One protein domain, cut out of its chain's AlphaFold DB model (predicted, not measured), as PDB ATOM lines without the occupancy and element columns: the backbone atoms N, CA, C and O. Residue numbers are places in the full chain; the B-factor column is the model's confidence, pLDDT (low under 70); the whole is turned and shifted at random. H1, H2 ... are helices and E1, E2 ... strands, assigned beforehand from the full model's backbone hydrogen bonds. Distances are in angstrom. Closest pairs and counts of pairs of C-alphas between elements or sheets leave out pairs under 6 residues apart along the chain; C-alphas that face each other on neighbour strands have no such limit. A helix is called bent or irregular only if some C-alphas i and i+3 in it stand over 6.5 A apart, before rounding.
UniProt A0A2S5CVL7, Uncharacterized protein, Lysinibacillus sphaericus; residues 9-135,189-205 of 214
ATOM      1  N   ILE A   9     -37.574  35.259  50.405       86.44
ATOM      2  CA  ILE A   9     -38.968  35.192  49.973       86.44
ATOM      3  C   ILE A   9     -39.208  36.327  48.981       86.44
ATOM      4  O   ILE A   9     -39.072  37.499  49.326       86.44
ATOM      5  N   LEU A  10     -39.566  35.987  47.749       88.94
ATOM      6  CA  LEU A  10     -40.042  36.933  46.748       88.94
ATOM      7  C   LEU A  10     -41.560  37.071  46.892       88.94
ATOM      8  O   LEU A  10     -42.291  36.107  46.687       88.94
ATOM      9  N   ILE A  11     -42.037  38.259  47.246       87.88
ATOM     10  CA  ILE A  11     -43.462  38.581  47.296       87.88
ATOM     11  C   ILE A  11     -43.837  39.254  45.984       87.88
ATOM     12  O   ILE A  11     -43.253  40.277  45.622       87.88
ATOM     13  N   LEU A  12     -44.818  38.682  45.290       84.31
ATOM     14  CA  LEU A  12     -45.365  39.216  44.048       84.31
ATOM     15  C   LEU A  12     -46.830  39.568  44.261       84.31
ATOM     16  O   LEU A  12     -47.649  38.678  44.472       84.31
ATOM     17  N   THR A  13     -47.162  40.851  44.179       79.75
ATOM     18  CA  THR A  13     -48.547  41.341  44.197       79.75
ATOM     19  C   THR A  13     -48.902  41.954  42.847       79.75
ATOM     20  O   THR A  13     -48.083  41.973  41.924       79.75
ATOM     21  N   GLU A  14     -50.143  42.417  42.694       69.12
ATOM     22  CA  GLU A  14     -50.588  43.074  41.465       69.12
ATOM     23  C   GLU A  14     -49.807  44.369  41.192       69.12
ATOM     24  O   GLU A  14     -49.407  44.620  40.055       69.12
ATOM     25  N   THR A  15     -49.556  45.157  42.242       71.69
ATOM     26  CA  THR A  15     -49.056  46.538  42.141       71.69
ATOM     27  C   THR A  15     -47.608  46.714  42.580       71.69
ATOM     28  O   THR A  15     -46.995  47.731  42.257       71.69
ATOM     29  N   PHE A  16     -47.038  45.749  43.303       80.38
ATOM     30  CA  PHE A  16     -45.633  45.785  43.697       80.38
ATOM     31  C   PHE A  16     -45.031  44.388  43.865       80.38
ATOM     32  O   PHE A  16     -45.728  43.408  44.149       80.38
ATOM     33  N   SER A  17     -43.708  44.327  43.782       85.12
ATOM     34  CA  SER A  17     -42.911  43.163  44.143       85.12
ATOM     35  C   SER A  17     -41.800  43.561  45.112       85.12
ATOM     36  O   SER A  17     -41.224  44.651  45.032       85.12
ATOM     37  N   CYS A  18     -41.502  42.690  46.071       88.50
ATOM     38  CA  CYS A  18     -40.397  42.895  47.000       88.50
ATOM     39  C   CYS A  18     -39.764  41.572  47.412       88.50
ATOM     40  O   CYS A  18     -40.338  40.497  47.267       88.50
ATOM     41  N   THR A  19     -38.541  41.653  47.912       88.38
ATOM     42  CA  THR A  19     -37.815  40.511  48.451       88.38
ATOM     43  C   THR A  19     -37.626  40.691  49.942       88.38
ATOM     44  O   THR A  19     -37.066  41.700  50.368       88.38
ATOM     45  N   ILE A  20     -38.057  39.701  50.719       86.69
ATOM     46  CA  ILE A  20     -37.809  39.614  52.153       86.69
ATOM     47  C   ILE A  20     -36.682  38.618  52.396       86.69
ATOM     48  O   ILE A  20     -36.738  37.474  51.950       86.69
ATOM     49  N   TYR A  21     -35.671  39.061  53.126       82.81
ATOM     50  CA  TYR A  21     -34.610  38.230  53.665       82.81
ATOM     51  C   TYR A  21     -34.736  38.187  55.183       82.81
ATOM     52  O   TYR A  21     -34.849  39.237  55.821       82.81
ATOM     53  N   VAL A  22     -34.711  36.985  55.754       79.19
ATOM     54  CA  VAL A  22     -34.750  36.779  57.204       79.19
ATOM     55  C   VAL A  22     -33.483  36.055  57.633       79.19
ATOM     56  O   VAL A  22     -33.178  34.964  57.154       79.19
ATOM     57  N   SER A  23     -32.750  36.665  58.556       77.19
ATOM     58  CA  SER A  23     -31.611  36.060  59.244       77.19
ATOM     59  C   SER A  23     -31.860  36.012  60.750       77.19
ATOM     60  O   SER A  23     -32.885  36.488  61.230       77.19
ATOM     61  N   ALA A  24     -30.915  35.449  61.506       73.62
ATOM     62  CA  ALA A  24     -30.994  35.434  62.965       73.62
ATOM     63  C   ALA A  24     -31.009  36.848  63.582       73.62
ATOM     64  O   ALA A  24     -31.547  37.030  64.668       73.62
ATOM     65  N   GLU A  25     -30.431  37.838  62.894       75.75
ATOM     66  CA  GLU A  25     -30.181  39.173  63.450       75.75
ATOM     67  C   GLU A  25     -30.937  40.290  62.731       75.75
ATOM     68  O   GLU A  25     -31.131  41.357  63.304       75.75
ATOM     69  N   GLU A  26     -31.364  40.077  61.487       75.38
ATOM     70  CA  GLU A  26     -31.952  41.126  60.656       75.38
ATOM     71  C   GLU A  26     -33.057  40.579  59.743       75.38
ATOM     72  O   GLU A  26     -32.901  39.515  59.128       75.38
ATOM     73  N   ILE A  27     -34.146  41.345  59.631       79.06
ATOM     74  CA  ILE A  27     -35.170  41.206  58.591       79.06
ATOM     75  C   ILE A  27     -35.005  42.362  57.613       79.06
ATOM     76  O   ILE A  27     -35.009  43.523  58.014       79.06
ATOM     77  N   THR A  28     -34.925  42.049  56.327       76.50
ATOM     78  CA  THR A  28     -34.645  43.033  55.283       76.50
ATOM     79  C   THR A  28     -35.641  42.904  54.139       76.50
ATOM     80  O   THR A  28     -35.810  41.821  53.591       76.50
ATOM     81  N   ILE A  29     -36.273  44.012  53.755       85.81
ATOM     82  CA  ILE A  29     -37.199  44.145  52.629       85.81
ATOM     83  C   ILE A  29     -36.515  44.992  51.561       85.81
ATOM     84  O   ILE A  29     -36.200  46.155  51.796       85.81
ATOM     85  N   LYS A  30     -36.282  44.430  50.379       87.25
ATOM     86  CA  LYS A  30     -35.570  45.098  49.282       87.25
ATOM     87  C   LYS A  30     -36.346  45.018  47.979       87.25
ATOM     88  O   LYS A  30     -37.228  44.171  47.811       87.25
ATOM     89  N   LYS A  31     -35.959  45.867  47.027       87.06
ATOM     90  CA  LYS A  31     -36.327  45.669  45.623       87.06
ATOM     91  C   LYS A  31     -35.839  44.282  45.164       87.06
ATOM     92  O   LYS A  31     -34.728  43.896  45.543       87.06
ATOM     93  N   PRO A  32     -36.611  43.544  44.348       89.81
ATOM     94  CA  PRO A  32     -36.140  42.280  43.801       89.81
ATOM     95  C   PRO A  32     -34.851  42.469  42.995       89.81
ATOM     96  O   PRO A  32     -34.693  43.458  42.271       89.81
ATOM     97  N   SER A  33     -33.932  41.514  43.118       89.19
ATOM     98  CA  SER A  33     -32.717  41.438  42.299       89.19
ATOM     99  C   SER A  33     -33.048  41.239  40.815       89.19
ATOM    100  O   SER A  33     -34.178  40.918  40.455       89.19
ATOM    101  N   HIS A  34     -32.057  41.389  39.934       89.81
ATOM    102  CA  HIS A  34     -32.258  41.205  38.492       89.81
ATOM    103  C   HIS A  34     -32.753  39.791  38.125       89.81
ATOM    104  O   HIS A  34     -33.636  39.627  37.282       89.81
ATOM    105  N   GLU A  35     -32.237  38.766  38.805       89.25
ATOM    106  CA  GLU A  35     -32.696  37.386  38.632       89.25
ATOM    107  C   GLU A  35     -34.150  37.218  39.094       89.25
ATOM    108  O   GLU A  35     -34.975  36.654  38.380       89.25
ATOM    109  N   GLN A  36     -34.506  37.781  40.250       90.06
ATOM    110  CA  GLN A  36     -35.875  37.723  40.769       90.06
ATOM    111  C   GLN A  36     -36.867  38.516  39.911       90.06
ATOM    112  O   GLN A  36     -38.001  38.083  39.745       90.06
ATOM    113  N   GLN A  37     -36.442  39.633  39.318       90.69
ATOM    114  CA  GLN A  37     -37.233  40.359  38.318       90.69
ATOM    115  C   GLN A  37     -37.449  39.505  37.065       90.69
ATOM    116  O   GLN A  37     -38.530  39.527  36.486       90.69
ATOM    117  N   SER A  38     -36.454  38.714  36.659       90.94
ATOM    118  CA  SER A  38     -36.610  37.778  35.539       90.94
ATOM    119  C   SER A  38     -37.640  36.692  35.868       90.94
ATOM    120  O   SER A  38     -38.506  36.401  35.046       90.94
ATOM    121  N   ILE A  39     -37.612  36.155  37.093       90.12
ATOM    122  CA  ILE A  39     -38.635  35.225  37.601       90.12
ATOM    123  C   ILE A  39     -40.025  35.880  37.599       90.12
ATOM    124  O   ILE A  39     -40.983  35.274  37.127       90.12
ATOM    125  N   GLU A  40     -40.144  37.122  38.073       89.81
ATOM    126  CA  GLU A  40     -41.397  37.885  38.049       89.81
ATOM    127  C   GLU A  40     -41.955  38.024  36.624       89.81
ATOM    128  O   GLU A  40     -43.132  37.747  36.397       89.81
ATOM    129  N   GLN A  41     -41.117  38.373  35.642       89.38
ATOM    130  CA  GLN A  41     -41.547  38.481  34.243       89.38
ATOM    131  C   GLN A  41     -42.021  37.141  33.668       89.38
ATOM    132  O   GLN A  41     -43.026  37.108  32.956       89.38
ATOM    133  N   LEU A  42     -41.350  36.034  33.999       90.88
ATOM    134  CA  LEU A  42     -41.783  34.694  33.587       90.88
ATOM    135  C   LEU A  42     -43.162  34.344  34.158       90.88
ATOM    136  O   LEU A  42     -44.001  33.795  33.445       90.88
ATOM    137  N   ILE A  43     -43.413  34.698  35.420       88.94
ATOM    138  CA  ILE A  43     -44.705  34.474  36.078       88.94
ATOM    139  C   ILE A  43     -45.802  35.314  35.419       88.94
ATOM    140  O   ILE A  43     -46.858  34.777  35.101       88.94
ATOM    141  N   ILE A  44     -45.545  36.596  35.142       83.50
ATOM    142  CA  ILE A  44     -46.505  37.476  34.457       83.50
ATOM    143  C   ILE A  44     -46.851  36.934  33.063       83.50
ATOM    144  O   ILE A  44     -48.014  36.927  32.663       83.50
ATOM    145  N   GLN A  45     -45.859  36.445  32.317       84.50
ATOM    146  CA  GLN A  45     -46.091  35.846  31.000       84.50
ATOM    147  C   GLN A  45     -46.902  34.546  31.091       84.50
ATOM    148  O   GLN A  45     -47.804  34.328  30.278       84.50
ATOM    149  N   ALA A  46     -46.610  33.696  32.080       86.06
ATOM    150  CA  ALA A  46     -47.370  32.477  32.340       86.06
ATOM    151  C   ALA A  46     -48.833  32.788  32.693       86.06
ATOM    152  O   ALA A  46     -49.732  32.175  32.121       86.06
ATOM    153  N   GLU A  47     -49.065  33.781  33.554       83.69
ATOM    154  CA  GLU A  47     -50.387  34.273  33.960       83.69
ATOM    155  C   GLU A  47     -51.202  34.745  32.752       83.69
ATOM    156  O   GLU A  47     -52.301  34.249  32.494       83.69
ATOM    157  N   GLN A  48     -50.630  35.646  31.947       80.44
ATOM    158  CA  GLN A  48     -51.287  36.179  30.752       80.44
ATOM    159  C   GLN A  48     -51.656  35.073  29.765       80.44
ATOM    160  O   GLN A  48     -52.760  35.065  29.215       80.44
ATOM    161  N   ARG A  49     -50.746  34.119  29.546       84.62
ATOM    162  CA  ARG A  49     -50.977  33.005  28.629       84.62
ATOM    163  C   ARG A  49     -52.036  32.040  29.159       84.62
ATOM    164  O   ARG A  49     -52.961  31.702  28.419       84.62
ATOM    165  N   ALA A  50     -51.934  31.629  30.421       83.69
ATOM    166  CA  ALA A  50     -52.911  30.757  31.068       83.69
ATOM    167  C   ALA A  50     -54.311  31.375  31.027       83.69
ATOM    168  O   ALA A  50     -55.273  30.694  30.664       83.69
ATOM    169  N   TYR A  51     -54.420  32.676  31.300       82.75
ATOM    170  CA  TYR A  51     -55.682  33.402  31.242       82.75
ATOM    171  C   TYR A  51     -56.267  33.443  29.826       82.75
ATOM    172  O   TYR A  51     -57.417  33.050  29.629       82.75
ATOM    173  N   GLN A  52     -55.482  33.855  28.822       81.44
ATOM    174  CA  GLN A  52     -55.924  33.932  27.421       81.44
ATOM    175  C   GLN A  52     -56.435  32.584  26.907       81.44
ATOM    176  O   GLN A  52     -57.507  32.505  26.301       81.44
ATOM    177  N   GLU A  53     -55.698  31.505  27.171       86.12
ATOM    178  CA  GLU A  53     -56.103  30.184  26.709       86.12
ATOM    179  C   GLU A  53     -57.305  29.628  27.489       86.12
ATOM    180  O   GLU A  53     -58.139  28.940  26.901       86.12
ATOM    181  N   THR A  54     -57.428  29.913  28.788       83.31
ATOM    182  CA  THR A  54     -58.606  29.511  29.581       83.31
ATOM    183  C   THR A  54     -59.847  30.261  29.113       83.31
ATOM    184  O   THR A  54     -60.892  29.656  28.871       83.31
ATOM    185  N   LEU A  55     -59.713  31.565  28.865       81.12
ATOM    186  CA  LEU A  55     -60.769  32.392  28.301       81.12
ATOM    187  C   LEU A  55     -61.231  31.865  26.937       81.12
ATOM    188  O   LEU A  55     -62.430  31.814  26.685       81.12
ATOM    189  N   ALA A  56     -60.314  31.430  26.068       85.50
ATOM    190  CA  ALA A  56     -60.668  30.829  24.781       85.50
ATOM    191  C   ALA A  56     -61.486  29.532  24.936       85.50
ATOM    192  O   ALA A  56     -62.478  29.348  24.232       85.50
ATOM    193  N   VAL A  57     -61.115  28.665  25.887       86.56
ATOM    194  CA  VAL A  57     -61.846  27.418  26.180       86.56
ATOM    195  C   VAL A  57     -63.257  27.702  26.700       86.56
ATOM    196  O   VAL A  57     -64.210  27.035  26.298       86.56
ATOM    197  N   TYR A  58     -63.403  28.686  27.586       81.12
ATOM    198  CA  TYR A  58     -64.668  28.963  28.268       81.12
ATOM    199  C   TYR A  58     -65.599  29.911  27.501       81.12
ATOM    200  O   TYR A  58     -66.815  29.812  27.661       81.12
ATOM    201  N   LYS A  59     -65.081  30.738  26.582       81.62
ATOM    202  CA  LYS A  59     -65.895  31.518  25.626       81.62
ATOM    203  C   LYS A  59     -66.831  30.645  24.790       81.62
ATOM    204  O   LYS A  59     -67.922  31.080  24.455       81.62
ATOM    205  N   LEU A  60     -66.413  29.423  24.462       73.88
ATOM    206  CA  LEU A  60     -67.219  28.470  23.693       73.88
ATOM    207  C   LEU A  60     -68.256  27.726  24.551       73.88
ATOM    208  O   LEU A  60     -69.177  27.124  24.007       73.88
ATOM    209  N   LYS A  61     -68.085  27.736  25.878       70.12
ATOM    210  CA  LYS A  61     -68.933  27.015  26.838       70.12
ATOM    211  C   LYS A  61     -69.957  27.916  27.528       70.12
ATOM    212  O   LYS A  61     -70.985  27.414  27.971       70.12
ATOM    213  N   SER A  62     -69.677  29.212  27.648       62.12
ATOM    214  CA  SER A  62     -70.574  30.152  28.313       62.12
ATOM    215  C   SER A  62     -71.657  30.668  27.365       62.12
ATOM    216  O   SER A  62     -71.364  31.171  26.284       62.12
ATOM    217  N   THR A  63     -72.915  30.605  27.801       61.53
ATOM    218  CA  THR A  63     -74.056  31.268  27.146       61.53
ATOM    219  C   THR A  63     -74.213  32.737  27.561       61.53
ATOM    220  O   THR A  63     -75.034  33.444  26.984       61.53
ATOM    221  N   LEU A  64     -73.446  33.207  28.554       56.62
ATOM    222  CA  LEU A  64     -73.508  34.563  29.110       56.62
ATOM    223  C   LEU A  64     -72.116  35.218  29.027       56.62
ATOM    224  O   LEU A  64     -71.150  34.737  29.624       56.62
ATOM    225  N   TYR A  65     -72.002  36.301  28.258       54.25
ATOM    226  CA  TYR A  65     -70.720  36.956  27.956       54.25
ATOM    227  C   TYR A  65     -70.102  37.699  29.153       54.25
ATOM    228  O   TYR A  65     -68.880  37.818  29.224       54.25
ATOM    229  N   ASP A  66     -70.915  38.146  30.111       54.53
ATOM    230  CA  ASP A  66     -70.482  39.131  31.116       54.53
ATOM    231  C   ASP A  66     -69.760  38.528  32.336       54.53
ATOM    232  O   ASP A  66     -69.261  39.259  33.186       54.53
ATOM    233  N   SER A  67     -69.675  37.197  32.435       62.25
ATOM    234  CA  SER A  67     -69.235  36.499  33.656       62.25
ATOM    235  C   SER A  67     -68.491  35.186  33.346       62.25
ATOM    236  O   SER A  67     -68.514  34.224  34.106       62.25
ATOM    237  N   ILE A  68     -67.786  35.122  32.207       66.31
ATOM    238  CA  ILE A  68     -67.081  33.898  31.764       66.31
ATOM    239  C   ILE A  68     -66.133  33.356  32.851       66.31
ATOM    240  O   ILE A  68     -66.064  32.142  33.040       66.31
ATOM    241  N   CYS A  69     -65.460  34.235  33.597       65.81
ATOM    242  CA  CYS A  69     -64.547  33.847  34.673       65.81
ATOM    243  C   CYS A  69     -65.247  33.240  35.900       65.81
ATOM    244  O   CYS A  69     -64.598  32.544  36.669       65.81
ATOM    245  N   ASP A  70     -66.550  33.473  36.077       67.44
ATOM    246  CA  ASP A  70     -67.323  32.909  37.190       67.44
ATOM    247  C   ASP A  70     -67.973  31.565  36.797       67.44
ATOM    248  O   ASP A  70     -68.692  30.940  37.579       67.44
ATOM    249  N   THR A  71     -67.698  31.083  35.577       69.88
ATOM    250  CA  THR A  71     -68.104  29.745  35.143       69.88
ATOM    251  C   THR A  71     -67.390  28.693  35.988       69.88
ATOM    252  O   THR A  71     -66.170  28.726  36.153       69.88
ATOM    253  N   SER A  72     -68.141  27.704  36.472       76.50
ATOM    254  CA  SER A  72     -67.587  26.597  37.257       76.50
ATOM    255  C   SER A  72     -66.387  25.928  36.556       76.50
ATOM    256  O   SER A  72     -66.435  25.606  35.364       76.50
ATOM    257  N   GLY A  73     -65.292  25.749  37.302       76.44
ATOM    258  CA  GLY A  73     -64.039  25.143  36.835       76.44
ATOM    259  C   GLY A  73     -63.107  26.066  36.036       76.44
ATOM    260  O   GLY A  73     -62.035  25.615  35.629       76.44
ATOM    261  N   PHE A  74     -63.481  27.333  35.796       80.81
ATOM    262  CA  PHE A  74     -62.601  28.302  35.129       80.81
ATOM    263  C   PHE A  74     -61.297  28.487  35.911       80.81
ATOM    264  O   PHE A  74     -60.221  28.321  35.341       80.81
ATOM    265  N   GLU A  75     -61.407  28.768  37.211       79.31
ATOM    266  CA  GLU A  75     -60.262  29.004  38.096       79.31
ATOM    267  C   GLU A  75     -59.336  27.783  38.166       79.31
ATOM    268  O   GLU A  75     -58.131  27.912  37.979       79.31
ATOM    269  N   ASP A  76     -59.895  26.577  38.311       81.06
ATOM    270  CA  ASP A  76     -59.111  25.336  38.328       81.06
ATOM    271  C   ASP A  76     -58.358  25.120  37.007       81.06
ATOM    272  O   ASP A  76     -57.188  24.733  37.001       81.06
ATOM    273  N   THR A  77     -59.009  25.393  35.870       83.88
ATOM    274  CA  THR A  77     -58.388  25.260  34.543       83.88
ATOM    275  C   THR A  77     -57.280  26.293  34.344       83.88
ATOM    276  O   THR A  77     -56.209  25.961  33.827       83.88
ATOM    277  N   PHE A  78     -57.530  27.538  34.753       84.50
ATOM    278  CA  PHE A  78     -56.539  28.606  34.746       84.50
ATOM    279  C   PHE A  78     -55.322  28.210  35.582       84.50
ATOM    280  O   PHE A  78     -54.195  28.245  35.078       84.50
ATOM    281  N   GLN A  79     -55.552  27.739  36.807       82.81
ATOM    282  CA  GLN A  79     -54.492  27.366  37.727       82.81
ATOM    283  C   GLN A  79     -53.668  26.180  37.216       82.81
ATOM    284  O   GLN A  79     -52.440  26.233  37.232       82.81
ATOM    285  N   GLN A  80     -54.311  25.143  36.673       88.38
ATOM    286  CA  GLN A  80     -53.611  24.006  36.063       88.38
ATOM    287  C   GLN A  80     -52.692  24.439  34.914       88.38
ATOM    288  O   GLN A  80     -51.574  23.936  34.782       88.38
ATOM    289  N   LYS A  81     -53.138  25.385  34.077       87.56
ATOM    290  CA  LYS A  81     -52.314  25.935  32.992       87.56
ATOM    291  C   LYS A  81     -51.162  26.777  33.524       87.56
ATOM    292  O   LYS A  81     -50.045  26.645  33.026       87.56
ATOM    293  N   MET A  82     -51.422  27.616  34.523       87.50
ATOM    294  CA  MET A  82     -50.401  28.429  35.178       87.50
ATOM    295  C   MET A  82     -49.289  27.545  35.755       87.50
ATOM    296  O   MET A  82     -48.121  27.728  35.403       87.50
ATOM    297  N   ASP A  83     -49.660  26.528  36.535       88.94
ATOM    298  CA  ASP A  83     -48.732  25.557  37.120       88.94
ATOM    299  C   ASP A  83     -47.923  24.835  36.032       88.94
ATOM    300  O   ASP A  83     -46.702  24.700  36.144       88.94
ATOM    301  N   ALA A  84     -48.569  24.431  34.933       93.38
ATOM    302  CA  ALA A  84     -47.905  23.763  33.816       93.38
ATOM    303  C   ALA A  84     -46.878  24.653  33.091       93.38
ATOM    304  O   ALA A  84     -45.819  24.160  32.694       93.38
ATOM    305  N   TYR A  85     -47.147  25.951  32.908       92.12
ATOM    306  CA  TYR A  85     -46.167  26.876  32.323       92.12
ATOM    307  C   TYR A  85     -45.020  27.174  33.281       92.12
ATOM    308  O   TYR A  85     -43.861  27.158  32.873       92.12
ATOM    309  N   MET A  86     -45.324  27.417  34.555       90.00
ATOM    310  CA  MET A  86     -44.322  27.732  35.572       90.00
ATOM    311  C   MET A  86     -43.370  26.550  35.822       90.00
ATOM    312  O   MET A  86     -42.158  26.751  35.964       90.00
ATOM    313  N   ALA A  87     -43.875  25.314  35.742       91.56
ATOM    314  CA  ALA A  87     -43.069  24.101  35.862       91.56
ATOM    315  C   ALA A  87     -41.956  23.996  34.801       91.56
ATOM    316  O   ALA A  87     -40.881  23.471  35.098       91.56
ATOM    317  N   GLN A  88     -42.152  24.552  33.594       92.69
ATOM    318  CA  GLN A  88     -41.126  24.580  32.532       92.69
ATOM    319  C   GLN A  88     -39.874  25.358  32.958       92.69
ATOM    320  O   GLN A  88     -38.767  25.057  32.515       92.69
ATOM    321  N   TYR A  89     -40.046  26.315  33.869       89.50
ATOM    322  CA  TYR A  89     -38.984  27.145  34.433       89.50
ATOM    323  C   TYR A  89     -38.535  26.671  35.820       89.50
ATOM    324  O   TYR A  89     -37.847  27.402  36.529       89.50
ATOM    325  N   LYS A  90     -38.903  25.443  36.216       89.94
ATOM    326  CA  LYS A  90     -38.636  24.870  37.549       89.94
ATOM    327  C   LYS A  90     -39.245  25.689  38.694       89.94
ATOM    328  O   LYS A  90     -38.734  25.647  39.811       89.94
ATOM    329  N   ILE A  91     -40.324  26.421  38.418       90.06
ATOM    330  CA  ILE A  91     -41.120  27.098  39.436       90.06
ATOM    331  C   ILE A  91     -42.320  26.200  39.728       90.06
ATOM    332  O   ILE A  91     -43.180  26.009  38.872       90.06
ATOM    333  N   VAL A  92     -42.348  25.598  40.912       89.94
ATOM    334  CA  VAL A  92     -43.303  24.535  41.251       89.94
ATOM    335  C   VAL A  92     -44.153  24.968  42.433       89.94
ATOM    336  O   VAL A  92     -43.620  25.456  43.431       89.94
ATOM    337  N   LYS A  93     -45.472  24.794  42.322       86.75
ATOM    338  CA  LYS A  93     -46.412  25.057  43.413       86.75
ATOM    339  C   LYS A  93     -46.099  24.128  44.590       86.75
ATOM    340  O   LYS A  93     -45.873  22.934  44.404       86.75
ATOM    341  N   VAL A  94     -46.052  24.680  45.797       82.38
ATOM    342  CA  VAL A  94     -45.921  23.889  47.025       82.38
ATOM    343  C   VAL A  94     -47.253  23.196  47.298       82.38
ATOM    344  O   VAL A  94     -48.298  23.830  47.188       82.38
ATOM    345  N   SER A  95     -47.209  21.900  47.620       75.31
ATOM    346  CA  SER A  95     -48.412  21.137  47.962       75.31
ATOM    347  C   SER A  95     -49.060  21.692  49.228       75.31
ATOM    348  O   SER A  95     -48.353  22.038  50.174       75.31
ATOM    349  N   ASP A  96     -50.390  21.715  49.278       65.56
ATOM    350  CA  ASP A  96     -51.130  22.155  50.465       65.56
ATOM    351  C   ASP A  96     -50.819  21.268  51.687       65.56
ATOM    352  O   ASP A  96     -50.742  21.768  52.808       65.56
ATOM    353  N   ASP A  97     -50.510  19.982  51.479       61.00
ATOM    354  CA  ASP A  97     -50.082  19.065  52.546       61.00
ATOM    355  C   ASP A  97     -48.755  19.490  53.199       61.00
ATOM    356  O   ASP A  97     -48.580  19.370  54.414       61.00
ATOM    357  N   ASP A  98     -47.835  20.057  52.412       59.06
ATOM    358  CA  ASP A  98     -46.564  20.593  52.912       59.06
ATOM    359  C   ASP A  98     -46.768  21.922  53.663       59.06
ATOM    360  O   ASP A  98     -45.927  22.322  54.475       59.06
ATOM    361  N   LEU A  99     -47.884  22.612  53.401       57.44
ATOM    362  CA  LEU A  99     -48.280  23.846  54.079       57.44
ATOM    363  C   LEU A  99     -49.002  23.578  55.407       57.44
ATOM    364  O   LEU A  99     -48.983  24.443  56.276       57.44
ATOM    365  N   LEU A 100     -49.569  22.387  55.632       44.16
ATOM    366  CA  LEU A 100     -50.237  22.033  56.897       44.16
ATOM    367  C   LEU A 100     -49.275  21.933  58.100       44.16
ATOM    368  O   LEU A 100     -49.702  22.093  59.245       44.16
ATOM    369  N   LEU A 101     -47.969  21.749  57.869       43.41
ATOM    370  CA  LEU A 101     -46.922  21.901  58.898       43.41
ATOM    371  C   LEU A 101     -46.584  23.375  59.196       43.41
ATOM    372  O   LEU A 101     -46.003  23.687  60.236       43.41
ATOM    373  N   LEU A 102     -46.985  24.287  58.310       42.34
ATOM    374  CA  LEU A 102     -46.929  25.733  58.477       42.34
ATOM    375  C   LEU A 102     -48.319  26.215  58.905       42.34
ATOM    376  O   LEU A 102     -49.013  26.903  58.162       42.34
ATOM    377  N   SER A 103     -48.717  25.903  60.142       35.47
ATOM    378  CA  SER A 103     -49.757  26.668  60.847       35.47
ATOM    379  C   SER A 103     -49.243  28.099  61.081       35.47
ATOM    380  O   SER A 103     -48.918  28.513  62.192       35.47
ATOM    381  N   LEU A 104     -49.071  28.859  60.003       38.38
ATOM    382  CA  LEU A 104     -48.736  30.265  60.039       38.38
ATOM    383  C   LEU A 104     -50.035  31.041  59.912       38.38
ATOM    384  O   LEU A 104     -50.574  31.258  58.834       38.38
ATOM    385  N   VAL A 105     -50.529  31.377  61.102       35.25
ATOM    386  CA  VAL A 105     -51.155  32.639  61.489       35.25
ATOM    387  C   VAL A 105     -51.592  33.505  60.300       35.25
ATOM    388  O   VAL A 105     -50.785  33.992  59.509       35.25
ATOM    389  N   SER A 106     -52.885  33.804  60.287       34.81
ATOM    390  CA  SER A 106     -53.560  34.765  59.421       34.81
ATOM    391  C   SER A 106     -53.501  36.224  59.953       34.81
ATOM    392  O   SER A 106     -54.555  36.762  60.301       34.81
ATOM    393  N   PRO A 107     -52.330  36.905  60.045       33.16
ATOM    394  CA  PRO A 107     -52.306  38.366  60.121       33.16
ATOM    395  C   PRO A 107     -51.440  39.039  59.040       33.16
ATOM    396  O   PRO A 107     -51.409  40.261  58.989       33.16
ATOM    397  N   LEU A 108     -50.758  38.291  58.159       33.66
ATOM    398  CA  LEU A 108     -50.004  38.865  57.022       33.66
ATOM    399  C   LEU A 108     -50.826  38.961  55.724       33.66
ATOM    400  O   LEU A 108     -50.376  39.555  54.748       33.66
ATOM    401  N   THR A 109     -52.038  38.406  55.715       36.06
ATOM    402  CA  THR A 109     -52.950  38.389  54.559       36.06
ATOM    403  C   THR A 109     -54.196  39.251  54.762       36.06
ATOM    404  O   THR A 109     -54.925  39.492  53.811       36.06
ATOM    405  N   SER A 110     -54.433  39.793  55.961       33.94
ATOM    406  CA  SER A 110     -55.649  40.557  56.295       33.94
ATOM    407  C   SER A 110     -55.748  41.940  55.627       33.94
ATOM    408  O   SER A 110     -56.788  42.584  55.723       33.94
ATOM    409  N   GLY A 111     -54.700  42.385  54.924       32.47
ATOM    410  CA  GLY A 111     -54.706  43.593  54.084       32.47
ATOM    411  C   GLY A 111     -54.483  43.332  52.589       32.47
ATOM    412  O   GLY A 111     -54.492  44.277  51.803       32.47
ATOM    413  N   LEU A 112     -54.275  42.075  52.185       40.88
ATOM    414  CA  LEU A 112     -54.071  41.680  50.793       40.88
ATOM    415  C   LEU A 112     -55.252  40.804  50.399       40.88
ATOM    416  O   LEU A 112     -55.387  39.682  50.869       40.88
ATOM    417  N   ASN A 113     -56.131  41.367  49.579       41.53
ATOM    418  CA  ASN A 113     -57.405  40.802  49.145       41.53
ATOM    419  C   ASN A 113     -57.201  39.577  48.227       41.53
ATOM    420  O   ASN A 113     -57.456  39.626  47.028       41.53
ATOM    421  N   LEU A 114     -56.656  38.499  48.790       43.41
ATOM    422  CA  LEU A 114     -56.337  37.240  48.134       43.41
ATOM    423  C   LEU A 114     -57.239  36.168  48.699       43.41
ATOM    424  O   LEU A 114     -57.207  35.907  49.900       43.41
ATOM    425  N   HIS A 115     -57.998  35.504  47.832       49.22
ATOM    426  CA  HIS A 115     -58.847  34.415  48.291       49.22
ATOM    427  C   HIS A 115     -58.023  33.227  48.829       49.22
ATOM    428  O   HIS A 115     -58.542  32.495  49.663       49.22
ATOM    429  N   THR A 116     -56.744  33.071  48.445       60.31
ATOM    430  CA  THR A 116     -55.659  32.378  49.183       60.31
ATOM    431  C   THR A 116     -54.326  32.701  48.476       60.31
ATOM    432  O   THR A 116     -54.245  32.489  47.267       60.31
ATOM    433  N   PRO A 117     -53.282  33.242  49.139       67.69
ATOM    434  CA  PRO A 117     -51.969  33.390  48.510       67.69
ATOM    435  C   PRO A 117     -51.390  32.017  48.156       67.69
ATOM    436  O   PRO A 117     -51.482  31.076  48.941       67.69
ATOM    437  N   MET A 118     -50.744  31.914  47.000       78.31
ATOM    438  CA  MET A 118     -50.101  30.678  46.569       78.31
ATOM    439  C   MET A 118     -48.611  30.713  46.861       78.31
ATOM    440  O   MET A 118     -47.956  31.743  46.693       78.31
ATOM    441  N   ILE A 119     -48.053  29.574  47.256       84.88
ATOM    442  CA  ILE A 119     -46.622  29.450  47.510       84.88
ATOM    443  C   ILE A 119     -46.003  28.606  46.401       84.88
ATOM    444  O   ILE A 119     -46.430  27.479  46.152       84.88
ATOM    445  N   TYR A 120     -44.966  29.142  45.762       85.81
ATOM    446  CA  TYR A 120     -44.149  28.426  44.789       85.81
ATOM    447  C   TYR A 120     -42.701  28.329  45.273       85.81
ATOM    448  O   TYR A 120     -42.203  29.188  46.002       85.81
ATOM    449  N   LYS A 121     -42.001  27.286  44.835       87.44
ATOM    450  CA  LYS A 121     -40.555  27.115  45.007       87.44
ATOM    451  C   LYS A 121     -39.868  27.280  43.659       87.44
ATOM    452  O   LYS A 121     -40.277  26.664  42.680       87.44
ATOM    453  N   ALA A 122     -38.807  28.076  43.637       85.12
ATOM    454  CA  ALA A 122     -37.866  28.195  42.531       85.12
ATOM    455  C   ALA A 122     -36.452  27.816  43.025       85.12
ATOM    456  O   ALA A 122     -36.226  27.767  44.239       85.12
ATOM    457  N   PRO A 123     -35.474  27.563  42.132       78.31
ATOM    458  CA  PRO A 123     -34.131  27.124  42.527       78.31
ATOM    459  C   PRO A 123     -33.445  27.993  43.601       78.31
ATOM    460  O   PRO A 123     -32.733  27.461  44.451       78.31
ATOM    461  N   HIS A 124     -33.701  29.307  43.619       77.25
ATOM    462  CA  HIS A 124     -32.994  30.270  44.481       77.25
ATOM    463  C   HIS A 124     -33.906  31.168  45.334       77.25
ATOM    464  O   HIS A 124     -33.430  32.076  46.015       77.25
ATOM    465  N   CYS A 125     -35.221  30.934  45.331       79.56
ATOM    466  CA  CYS A 125     -36.141  31.645  46.215       79.56
ATOM    467  C   CYS A 125     -37.432  30.861  46.455       79.56
ATOM    468  O   CYS A 125     -37.837  30.010  45.659       79.56
ATOM    469  N   SER A 126     -38.090  31.186  47.564       86.19
ATOM    470  CA  SER A 126     -39.510  30.877  47.743       86.19
ATOM    471  C   SER A 126     -40.322  32.069  47.254       86.19
ATOM    472  O   SER A 126     -39.905  33.211  47.439       86.19
ATOM    473  N   ILE A 127     -41.465  31.823  46.627       86.75
ATOM    474  CA  ILE A 127     -42.305  32.865  46.039       86.75
ATOM    475  C   ILE A 127     -43.658  32.833  46.731       86.75
ATOM    476  O   ILE A 127     -44.336  31.808  46.719       86.75
ATOM    477  N   MET A 128     -44.053  33.962  47.308       87.38
ATOM    478  CA  MET A 128     -45.422  34.214  47.734       87.38
ATOM    479  C   MET A 128     -46.130  34.939  46.592       87.38
ATOM    480  O   MET A 128     -45.923  36.134  46.366       87.38
ATOM    481  N   TYR A 129     -46.932  34.191  45.845       80.38
ATOM    482  CA  TYR A 129     -47.736  34.702  44.750       80.38
ATOM    483  C   TYR A 129     -49.079  35.185  45.292       80.38
ATOM    484  O   TYR A 129     -49.930  34.421  45.751       80.38
ATOM    485  N   ALA A 130     -49.216  36.499  45.262       75.56
ATOM    486  CA  ALA A 130     -50.261  37.290  45.876       75.56
ATOM    487  C   ALA A 130     -50.931  38.205  44.828       75.56
ATOM    488  O   ALA A 130     -51.405  39.300  45.136       75.56
ATOM    489  N   ARG A 131     -50.948  37.763  43.567       67.69
ATOM    490  CA  ARG A 131     -51.631  38.415  42.444       67.69
ATOM    491  C   ARG A 131     -52.996  37.753  42.279       67.69
ATOM    492  O   ARG A 131     -53.137  36.774  41.560       67.69
ATOM    493  N   GLY A 132     -53.979  38.228  43.034       56.25
ATOM    494  CA  GLY A 132     -55.365  37.772  42.947       56.25
ATOM    495  C   GLY A 132     -56.253  38.889  42.430       56.25
ATOM    496  O   GLY A 132     -55.924  40.064  42.587       56.25
ATOM    497  N   LYS A 133     -57.383  38.512  41.825       45.69
ATOM    498  CA  LYS A 133     -58.429  39.436  41.370       45.69
ATOM    499  C   LYS A 133     -58.747  40.399  42.517       45.69
ATOM    500  O   LYS A 133     -59.161  39.947  43.585       45.69
ATOM    501  N   GLN A 134     -58.573  41.703  42.303       40.50
ATOM    502  CA  GLN A 134     -59.112  42.715  43.201       40.50
ATOM    503  C   GLN A 134     -60.601  42.395  43.368       40.50
ATOM    504  O   GLN A 134     -61.386  42.602  42.440       40.50
ATOM    505  N   ILE A 135     -61.018  41.852  44.521       37.22
ATOM    506  CA  ILE A 135     -62.438  41.886  44.849       37.22
ATOM    507  C   ILE A 135     -62.714  43.380  44.903       37.22
ATOM    508  O   ILE A 135     -62.169  44.086  45.758       37.22
ATOM    509  N   LEU A 189     -33.770  50.373  62.777       67.25
ATOM    510  CA  LEU A 189     -34.429  50.538  61.484       67.25
ATOM    511  C   LEU A 189     -33.495  51.285  60.519       67.25
ATOM    512  O   LEU A 189     -33.072  52.404  60.815       67.25
ATOM    513  N   CYS A 190     -33.205  50.700  59.360       64.94
ATOM    514  CA  CYS A 190     -32.522  51.368  58.254       64.94
ATOM    515  C   CYS A 190     -33.476  51.497  57.064       64.94
ATOM    516  O   CYS A 190     -34.108  50.521  56.672       64.94
ATOM    517  N   ILE A 191     -33.574  52.691  56.480       75.06
ATOM    518  CA  ILE A 191     -34.336  52.943  55.250       75.06
ATOM    519  C   ILE A 191     -33.396  53.613  54.255       75.06
ATOM    520  O   ILE A 191     -32.767  54.621  54.572       75.06
ATOM    521  N   ASN A 192     -33.296  53.055  53.053       70.75
ATOM    522  CA  ASN A 192     -32.541  53.630  51.947       70.75
ATOM    523  C   ASN A 192     -33.218  53.312  50.605       70.75
ATOM    524  O   ASN A 192     -34.233  52.620  50.549       70.75
ATOM    525  N   GLU A 193     -32.641  53.799  49.508       64.88
ATOM    526  CA  GLU A 193     -33.174  53.588  48.152       64.88
ATOM    527  C   GLU A 193     -33.254  52.109  47.742       64.88
ATOM    528  O   GLU A 193     -34.025  51.742  46.858       64.88
ATOM    529  N   SER A 194     -32.466  51.244  48.382       65.19
ATOM    530  CA  SER A 194     -32.455  49.805  48.118       65.19
ATOM    531  C   SER A 194     -33.471  49.027  48.959       65.19
ATOM    532  O   SER A 194     -33.772  47.883  48.606       65.19
ATOM    533  N   GLY A 195     -34.011  49.606  50.040       71.81
ATOM    534  CA  GLY A 195     -35.016  48.952  50.876       71.81
ATOM    535  C   GLY A 195     -35.078  49.409  52.336       71.81
ATOM    536  O   GLY A 195     -34.565  50.458  52.722       71.81
ATOM    537  N   ILE A 196     -35.726  48.573  53.143       76.12
ATOM    538  CA  ILE A 196     -35.941  48.742  54.580       76.12
ATOM    539  C   ILE A 196     -35.318  47.545  55.301       76.12
ATOM    540  O   ILE A 196     -35.526  46.409  54.879       76.12
ATOM    541  N   SER A 197     -34.590  47.759  56.393       68.62
ATOM    542  CA  SER A 197     -34.132  46.674  57.260       68.62
ATOM    543  C   SER A 197     -34.375  46.954  58.737       68.62
ATOM    544  O   SER A 197     -34.418  48.104  59.175       68.62
ATOM    545  N   PHE A 198     -34.567  45.875  59.490       78.19
ATOM    546  CA  PHE A 198     -34.853  45.872  60.916       78.19
ATOM    547  C   PHE A 198     -33.892  44.906  61.599       78.19
ATOM    548  O   PHE A 198     -33.946  43.698  61.358       78.19
ATOM    549  N   ASN A 199     -33.040  45.416  62.483       72.69
ATOM    550  CA  ASN A 199     -32.258  44.566  63.368       72.69
ATOM    551  C   ASN A 199     -33.189  43.955  64.425       72.69
ATOM    552  O   ASN A 199     -33.825  44.671  65.197       72.69
ATOM    553  N   ILE A 200     -33.282  42.628  64.441       70.25
ATOM    554  CA  ILE A 200     -34.224  41.875  65.269       70.25
ATOM    555  C   ILE A 200     -33.948  42.126  66.747       70.25
ATOM    556  O   ILE A 200     -34.875  42.405  67.504       70.25
ATOM    557  N   THR A 201     -32.678  42.069  67.148       66.38
ATOM    558  CA  THR A 201     -32.274  42.266  68.539       66.38
ATOM    559  C   THR A 201     -32.681  43.657  69.009       66.38
ATOM    560  O   THR A 201     -33.422  43.788  69.973       66.38
ATOM    561  N   SER A 202     -32.286  44.719  68.309       62.81
ATOM    562  CA  SER A 202     -32.602  46.078  68.751       62.81
ATOM    563  C   SER A 202     -34.082  46.445  68.601       62.81
ATOM    564  O   SER A 202     -34.582  47.209  69.424       62.81
ATOM    565  N   ALA A 203     -34.784  45.919  67.592       62.00
ATOM    566  CA  ALA A 203     -36.188  46.245  67.329       62.00
ATOM    567  C   ALA A 203     -37.171  45.441  68.197       62.00
ATOM    568  O   ALA A 203     -38.219  45.966  68.570       62.00
ATOM    569  N   PHE A 204     -36.835  44.196  68.554       64.88
ATOM    570  CA  PHE A 204     -37.725  43.267  69.263       64.88
ATOM    571  C   PHE A 204     -37.167  42.784  70.609       64.88
ATOM    572  O   PHE A 204     -37.631  41.775  71.135       64.88
ATOM    573  N   ASN A 205     -36.217  43.503  71.219       57.56
ATOM    574  CA  ASN A 205     -35.638  43.171  72.534       57.56
ATOM    575  C   ASN A 205     -36.689  42.892  73.639       57.56
ATOM    576  O   ASN A 205     -36.411  42.151  74.582       57.56
TER     577      ASN A 205
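This is residues 9 to 135 and 189 to 205 of the 214 residues of an uncharacterized protein of Lysinibacillus sphaericus (UniProt A0A2S5CVL7). A twisted sheet of seven strands has the long helix H1 packed slantwise over E5 and E1 on one face; H1 runs on beyond the sheet, and after the small H2 the helix H3 folds back beside it. The short helix H5 is on the opposite face, at the other end of the longest axis, and residues 100 to 108 stick out as a loop. The printed part has 144 residues, with five named helices and seven named strands in the order E1 E2 E3 H1 H2 H3 H4 E4 E5 E6 E7 H5; its class is mixed, helices and strands. The sheet is also mixed, in the order E4, E5, E1, E2, E3, E7, E6, with E5 and E1 parallel and the other neighbours antiparallel. The whole is only just loose, close to compact, with a radius of gyration of the C-alphas of 17.7 A, and only just elongated, spanning 60 by 30 by 29 A.

E1, residues 9 to 13, and E2, residues 17 to 22, form an antiparallel hairpin, with N 9 and O 20 within hydrogen-bond range at 2.8 A. E2 and E3, residues 26 to 30, form another, with N 19 and O 30 2.8 A apart; E1 E2 E3 is a meander, each strand the antiparallel neighbour of the one before. H1, residues 34 to 59, is on the sheet at a height of 10.4 A. It lies over E1 and E5, residues 125 to 130, and runs slantwise to the strands, at 43 degrees to E1 on the local plane. H2, residues 65 to 70, touches H1 at residues 55 to 59 of H1 alone; the closest C-alphas, of Tyr 58 and Ile 68, are 6.5 A apart. H3, residues 74 to 88, touches H1 at a steep tilt of 39 degrees, opposite ways, with the C-alphas of Ala 50 and Lys 81 closest at 5.2 A. H3 only grazes the sheet, with its residues 83 to 87. H4, residues 96 to 99, touches no helix and is not on the sheet. E4, residues 118 to 122, is an edge strand and forms a hairpin with E5, with N 120 and O 127 2.9 A apart. E5 is the parallel neighbour of E1, with N 10 and O 126 2.8 A apart. E6, residues 189 to 192, is the other edge strand and forms a hairpin with E7, residues 195 to 199, with N 190 and O 197 2.9 A apart. E7 is the antiparallel neighbour of E3, with N 27 and O 198 2.9 A apart. H5, residues 200 to 205, and H1 lie on opposite faces; the closest C-alphas of H5 and E3, those of Ile 200 and Glu 26, are 5.2 A apart. In H1 and H5 every O i to N i+4 pair is within hydrogen-bond range, in H3 10 of 11, and in H2 0 of 2, beside 1 of 3 O i to N i+3 pairs; H4 is too short for an O i to N i+4 pair.

E1 begins at C-alpha 9, at (-38.968, 35.192, 49.973). From first to last C-alpha E2 measures 16.7 A and E5 15.2 A. H1 measures 37.3 A and ends at C-alpha 59, at (-65.895, 31.518, 25.626). H2 is irregular, with C-alphas 66 and 69 8.7 A apart. H3 measures 21.9 A. H5 ends at C-alpha 205, at (-35.638, 43.171, 72.534).

The two C-alphas farthest apart, those of Thr 63 and Asn 205, are 60.6 A apart. Residues 136 to 188 are not printed, and C-alphas 135 and 189 are 33.7 A apart across this cut. The link from H4 to E4 is long, with 18 residues. The mean pLDDT of the printed part is 73.5; 48 residues are under 70, among them residues 62 to 71, 96 to 117 and 131 to 135.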